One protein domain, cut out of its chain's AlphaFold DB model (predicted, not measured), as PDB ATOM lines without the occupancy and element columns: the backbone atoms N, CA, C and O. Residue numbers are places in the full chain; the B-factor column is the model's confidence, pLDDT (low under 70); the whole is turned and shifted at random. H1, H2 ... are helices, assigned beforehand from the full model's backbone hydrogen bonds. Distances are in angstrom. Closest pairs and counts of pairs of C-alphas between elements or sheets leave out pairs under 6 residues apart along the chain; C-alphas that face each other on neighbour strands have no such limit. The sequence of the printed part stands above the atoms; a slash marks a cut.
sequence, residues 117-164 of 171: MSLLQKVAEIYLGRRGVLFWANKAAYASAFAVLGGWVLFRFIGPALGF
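What this domain is: This is residues 117 to 164 of the 171 residues of an uncharacterized protein of Tetrabaena socialis (UniProt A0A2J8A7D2). One long helix, H2, makes most of the length, and a shorter helix, H1, meets its first end at a wide corner, the two running on as an open, angled line that never folds back. H2 has a kink near its last end. The printed part has 48 residues with two named helices, H1 then H2, and no named strand; the class is all helix. It is extended, with a radius of gyration of the C-alphas of 18.3 A, and spans 56 by 17 by 9 A, only just a rod.

How they stand to each other: H2, residues 133 to 162, has a kink of 37 degrees near residue 156. H1, residues 119 to 128, and H2 touch only at the corner by their tight link, H2 with residues 133 to 134 alone. The closest C-alphas, those of Tyr 127 and Val 133, are 5.2 A apart. They run the same way at a steep tilt of 51 degrees. Every O i to N i+4 pair is within hydrogen-bond range in H1, and 24 of 26 in H2.

Where its parts are: H2 measures 37.0 A from C-alpha 133 at (-39.145, 32.544, 25.346) to C-alpha 162 at (-40.284, 69.501, 23.245). H1 measures 14.2 A and begins at C-alpha 119, (-43.079, 18.709, 16.851).

The domain as a whole: The C-alphas of Ser 118 and Gly 163, the two farthest apart, are 56.3 A apart. Residues 137 to 154, within H2, stand free. The printed part has no cut. Residues 130, 131 and 164 have pLDDT under 70.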
ATOM      1  N   MET A 117     -36.364  16.409  14.959       74.81
ATOM      2  CA  MET A 117     -37.088  16.357  16.231       74.81
ATOM      3  C   MET A 117     -38.606  16.304  16.033       74.81
ATOM      4  O   MET A 117     -39.162  16.909  15.114       74.81
ATOM      5  N   SER A 118     -39.294  15.619  16.952       82.06
ATOM      6  CA  SER A 118     -40.758  15.624  17.005       82.06
ATOM      7  C   SER A 118     -41.296  17.040  17.268       82.06
ATOM      8  O   SER A 118     -40.676  17.828  17.982       82.06
ATOM      9  N   LEU A 119     -42.467  17.375  16.713       82.50
ATOM     10  CA  LEU A 119     -43.079  18.709  16.851       82.50
ATOM     11  C   LEU A 119     -43.269  19.127  18.317       82.50
ATOM     12  O   LEU A 119     -43.082  20.291  18.659       82.50
ATOM     13  N   LEU A 120     -43.597  18.170  19.187       83.19
ATOM     14  CA  LEU A 120     -43.774  18.421  20.616       83.19
ATOM     15  C   LEU A 120     -42.451  18.829  21.281       83.19
ATOM     16  O   LEU A 120     -42.410  19.758  22.084       83.19
ATOM     17  N   GLN A 121     -41.363  18.159  20.899       77.31
ATOM     18  CA  GLN A 121     -40.027  18.440  21.403       77.31
ATOM     19  C   GLN A 121     -39.499  19.776  20.873       77.31
ATOM     20  O   GLN A 121     -38.933  20.534  21.648       77.31
ATOM     21  N   LYS A 122     -39.799  20.142  19.615       82.00
ATOM     22  CA  LYS A 122     -39.510  21.484  19.071       82.00
ATOM     23  C   LYS A 122     -40.163  22.597  19.897       82.00
ATOM     24  O   LYS A 122     -39.514  23.586  20.225       82.00
ATOM     25  N   VAL A 123     -41.442  22.447  20.251       83.38
ATOM     26  CA  VAL A 123     -42.165  23.454  21.051       83.38
ATOM     27  C   VAL A 123     -41.599  23.538  22.467       83.38
ATOM     28  O   VAL A 123     -41.387  24.640  22.973       83.38
ATOM     29  N   ALA A 124     -41.307  22.392  23.087       82.62
ATOM     30  CA  ALA A 124     -40.673  22.357  24.398       82.62
ATOM     31  C   ALA A 124     -39.296  23.040  24.373       82.62
ATOM     32  O   ALA A 124     -39.025  23.866  25.235       82.62
ATOM     33  N   GLU A 125     -38.471  22.784  23.356       78.69
ATOM     34  CA  GLU A 125     -37.150  23.401  23.185       78.69
ATOM     35  C   GLU A 125     -37.245  24.918  22.908       78.69
ATOM     36  O   GLU A 125     -36.448  25.690  23.429       78.69
ATOM     37  N   ILE A 126     -38.250  25.398  22.160       83.56
ATOM     38  CA  ILE A 126     -38.487  26.849  21.970       83.56
ATOM     39  C   ILE A 126     -38.913  27.527  23.279       83.56
ATOM     40  O   ILE A 126     -38.571  28.687  23.523       83.56
ATOM     41  N   TYR A 127     -39.675  26.834  24.125       79.38
ATOM     42  CA  TYR A 127     -40.194  27.414  25.361       79.38
ATOM     43  C   TYR A 127     -39.180  27.340  26.514       79.38
ATOM     44  O   TYR A 127     -38.985  28.327  27.223       79.38
ATOM     45  N   LEU A 128     -38.521  26.188  26.678       81.94
ATOM     46  CA  LEU A 128     -37.608  25.845  27.778       81.94
ATOM     47  C   LEU A 128     -36.118  25.898  27.394       81.94
ATOM     48  O   LEU A 128     -35.270  25.744  28.269       81.94
ATOM     49  N   GLY A 129     -35.773  26.084  26.119       78.62
ATOM     50  CA  GLY A 129     -34.384  26.061  25.659       78.62
ATOM     51  C   GLY A 129     -33.544  27.242  26.147       78.62
ATOM     52  O   GLY A 129     -34.059  28.273  26.585       78.62
ATOM     53  N   ARG A 130     -32.214  27.121  26.000       63.44
ATOM     54  CA  ARG A 130     -31.200  28.112  26.434       63.44
ATOM     55  C   ARG A 130     -31.439  29.541  25.916       63.44
ATOM     56  O   ARG A 130     -31.036  30.497  26.568       63.44
ATOM     57  N   ARG A 131     -32.092  29.697  24.757       68.06
ATOM     58  CA  ARG A 131     -32.507  30.991  24.165       68.06
ATOM     59  C   ARG A 131     -34.023  31.102  23.976       68.06
ATOM     60  O   ARG A 131     -34.486  31.916  23.182       68.06
ATOM     61  N   GLY A 132     -34.785  30.274  24.683       76.44
ATOM     62  CA  GLY A 132     -36.230  30.201  24.559       76.44
ATOM     63  C   GLY A 132     -36.951  31.450  25.058       76.44
ATOM     64  O   GLY A 132     -36.354  32.394  25.588       76.44
ATOM     65  N   VAL A 133     -38.275  31.435  24.921       82.69
ATOM     66  CA  VAL A 133     -39.145  32.544  25.346       82.69
ATOM     67  C   VAL A 133     -38.927  32.890  26.822       82.69
ATOM     68  O   VAL A 133     -38.919  34.067  27.168       82.69
ATOM     69  N   LEU A 134     -38.666  31.903  27.685       80.94
ATOM     70  CA  LEU A 134     -38.401  32.131  29.111       80.94
ATOM     71  C   LEU A 134     -37.114  32.930  29.374       80.94
ATOM     72  O   LEU A 134     -37.089  33.804  30.242       80.94
ATOM     73  N   PHE A 135     -36.053  32.661  28.608       78.00
ATOM     74  CA  PHE A 135     -34.789  33.392  28.708       78.00
ATOM     75  C   PHE A 135     -34.976  34.856  28.290       78.00
ATOM     76  O   PHE A 135     -34.542  35.780  28.986       78.00
ATOM     77  N   TRP A 136     -35.698  35.070  27.186       85.19
ATOM     78  CA  TRP A 136     -36.057  36.408  26.733       85.19
ATOM     79  C   TRP A 136     -37.005  37.114  27.689       85.19
ATOM     80  O   TRP A 136     -36.808  38.295  27.915       85.19
ATOM     81  N   ALA A 137     -37.971  36.428  28.297       87.62
ATOM     82  CA  ALA A 137     -38.912  37.028  29.239       87.62
ATOM     83  C   ALA A 137     -38.200  37.606  30.472       87.62
ATOM     84  O   ALA A 137     -38.488  38.732  30.871       87.62
ATOM     85  N   ASN A 138     -37.216  36.890  31.029       89.62
ATOM     86  CA  ASN A 138     -36.419  37.407  32.142       89.62
ATOM     87  C   ASN A 138     -35.593  38.636  31.723       89.62
ATOM     88  O   ASN A 138     -35.617  39.667  32.390       89.62
ATOM     89  N   LYS A 139     -34.911  38.576  30.571       87.69
ATOM     90  CA  LYS A 139     -34.144  39.722  30.048       87.69
ATOM     91  C   LYS A 139     -35.049  40.906  29.679       87.69
ATOM     92  O   LYS A 139     -34.691  42.061  29.904       87.69
ATOM     93  N   ALA A 140     -36.234  40.612  29.160       91.88
ATOM     94  CA  ALA A 140     -37.256  41.577  28.800       91.88
ATOM     95  C   ALA A 140     -37.880  42.227  30.030       91.88
ATOM     96  O   ALA A 140     -38.249  43.384  29.930       91.88
ATOM     97  N   ALA A 141     -37.962  41.559  31.183       93.12
ATOM     98  CA  ALA A 141     -38.442  42.180  32.417       93.12
ATOM     99  C   ALA A 141     -37.536  43.343  32.855       93.12
ATOM    100  O   ALA A 141     -38.020  44.429  33.169       93.12
ATOM    101  N   TYR A 142     -36.214  43.156  32.803       92.06
ATOM    102  CA  TYR A 142     -35.273  44.242  33.095       92.06
ATOM    103  C   TYR A 142     -35.319  45.333  32.023       92.06
ATOM    104  O   TYR A 142     -35.357  46.519  32.348       92.06
ATOM    105  N   ALA A 143     -35.369  44.951  30.746       93.94
ATOM    106  CA  ALA A 143     -35.460  45.913  29.653       93.94
ATOM    107  C   ALA A 143     -36.778  46.714  29.677       93.94
ATOM    108  O   ALA A 143     -36.770  47.917  29.432       93.94
ATOM    109  N   SER A 144     -37.905  46.076  30.006       94.25
ATOM    110  CA  SER A 144     -39.225  46.706  30.057       94.25
ATOM    111  C   SER A 144     -39.355  47.641  31.251       94.25
ATOM    112  O   SER A 144     -39.904  48.729  31.097       94.25
ATOM    113  N   ALA A 145     -38.775  47.291  32.403       93.62
ATOM    114  CA  ALA A 145     -38.686  48.205  33.537       93.62
ATOM    115  C   ALA A 145     -37.958  49.499  33.143       93.62
ATOM    116  O   ALA A 145     -38.462  50.591  33.406       93.62
ATOM    117  N   PHE A 146     -36.829  49.389  32.435       94.88
ATOM    118  CA  PHE A 146     -36.109  50.546  31.898       94.88
ATOM    119  C   PHE A 146     -36.900  51.311  30.838       94.88
ATOM    120  O   PHE A 146     -36.844  52.534  30.822       94.88
ATOM    121  N   ALA A 147     -37.653  50.631  29.976       94.94
ATOM    122  CA  ALA A 147     -38.491  51.297  28.985       94.94
ATOM    123  C   ALA A 147     -39.627  52.098  29.639       94.94
ATOM    124  O   ALA A 147     -39.894  53.223  29.229       94.94
ATOM    125  N   VAL A 148     -40.264  51.558  30.681       96.44
ATOM    126  CA  VAL A 148     -41.347  52.240  31.402       96.44
ATOM    127  C   VAL A 148     -40.806  53.395  32.240       96.44
ATOM    128  O   VAL A 148     -41.315  54.505  32.134       96.44
ATOM    129  N   LEU A 149     -39.752  53.179  33.034       95.69
ATOM    130  CA  LEU A 149     -39.117  54.239  33.829       95.69
ATOM    131  C   LEU A 149     -38.474  55.304  32.941       95.69
ATOM    132  O   LEU A 149     -38.688  56.496  33.144       95.69
ATOM    133  N   GLY A 150     -37.708  54.874  31.944       95.19
ATOM    134  CA  GLY A 150     -37.053  55.745  30.979       95.19
ATOM    135  C   GLY A 150     -38.071  56.522  30.164       95.19
ATOM    136  O   GLY A 150     -37.957  57.733  30.073       95.19
ATOM    137  N   GLY A 151     -39.114  55.864  29.657       94.56
ATOM    138  CA  GLY A 151     -40.223  56.510  28.962       94.56
ATOM    139  C   GLY A 151     -40.997  57.478  29.853       94.56
ATOM    140  O   GLY A 151     -41.327  58.564  29.400       94.56
ATOM    141  N   TRP A 152     -41.229  57.146  31.125       94.00
ATOM    142  CA  TRP A 152     -41.898  58.027  32.086       94.00
ATOM    143  C   TRP A 152     -41.091  59.290  32.372       94.00
ATOM    144  O   TRP A 152     -41.609  60.399  32.269       94.00
ATOM    145  N   VAL A 153     -39.808  59.133  32.700       91.94
ATOM    146  CA  VAL A 153     -38.891  60.256  32.929       91.94
ATOM    147  C   VAL A 153     -38.741  61.058  31.640       91.94
ATOM    148  O   VAL A 153     -38.861  62.282  31.660       91.94
ATOM    149  N   LEU A 154     -38.570  60.389  30.499       90.88
ATOM    150  CA  LEU A 154     -38.432  61.053  29.213       90.88
ATOM    151  C   LEU A 154     -39.691  61.867  28.895       90.88
ATOM    152  O   LEU A 154     -39.617  63.071  28.693       90.88
ATOM    153  N   PHE A 155     -40.868  61.258  28.960       87.56
ATOM    154  CA  PHE A 155     -42.148  61.938  28.790       87.56
ATOM    155  C   PHE A 155     -42.308  63.111  29.761       87.56
ATOM    156  O   PHE A 155     -42.764  64.187  29.379       87.56
ATOM    157  N   ARG A 156     -41.876  62.949  31.014       87.06
ATOM    158  CA  ARG A 156     -42.056  63.970  32.044       87.06
ATOM    159  C   ARG A 156     -41.128  65.174  31.899       87.06
ATOM    160  O   ARG A 156     -41.526  66.258  32.330       87.06
ATOM    161  N   PHE A 157     -39.933  64.998  31.338       87.00
ATOM    162  CA  PHE A 157     -38.920  66.055  31.211       87.00
ATOM    163  C   PHE A 157     -38.749  66.552  29.777       87.00
ATOM    164  O   PHE A 157     -38.713  67.756  29.532       87.00
ATOM    165  N   ILE A 158     -38.712  65.633  28.821       83.56
ATOM    166  CA  ILE A 158     -38.626  65.943  27.400       83.56
ATOM    167  C   ILE A 158     -40.008  66.342  26.858       83.56
ATOM    168  O   ILE A 158     -40.070  67.168  25.960       83.56
ATOM    169  N   GLY A 159     -41.121  65.869  27.433       80.50
ATOM    170  CA  GLY A 159     -42.469  66.329  27.057       80.50
ATOM    171  C   GLY A 159     -42.677  67.844  27.234       80.50
ATOM    172  O   GLY A 159     -43.106  68.496  26.281       80.50
ATOM    173  N   PRO A 160     -42.320  68.435  28.392       77.12
ATOM    174  CA  PRO A 160     -42.303  69.888  28.566       77.12
ATOM    175  C   PRO A 160     -41.282  70.607  27.678       77.12
ATOM    176  O   PRO A 160     -41.579  71.680  27.162       77.12
ATOM    177  N   ALA A 161     -40.092  70.029  27.481       75.12
ATOM    178  CA  ALA A 161     -39.017  70.668  26.718       75.12
ATOM    179  C   ALA A 161     -39.238  70.644  25.192       75.12
ATOM    180  O   ALA A 161     -38.805  71.562  24.500       75.12
ATOM    181  N   LEU A 162     -39.927  69.624  24.665       74.31
ATOM    182  CA  LEU A 162     -40.284  69.501  23.245       74.31
ATOM    183  C   LEU A 162     -41.627  70.160  22.897       74.31
ATOM    184  O   LEU A 162     -41.986  70.212  21.725       74.31
ATOM    185  N   GLY A 163     -42.375  70.677  23.881       73.00
ATOM    186  CA  GLY A 163     -43.617  71.415  23.632       73.00
ATOM    187  C   GLY A 163     -44.759  70.573  23.047       73.00
ATOM    188  O   GLY A 163     -45.676  71.139  22.456       73.00
ATOM    189  N   PHE A 164     -44.729  69.241  23.218       66.56
ATOM    190  CA  PHE A 164     -45.744  68.312  22.685       66.56
ATOM    191  C   PHE A 164     -47.145  68.500  23.282       66.56
ATOM    192  O   PHE A 164     -48.126  68.048  22.698       66.56
TER     193      PHE A 164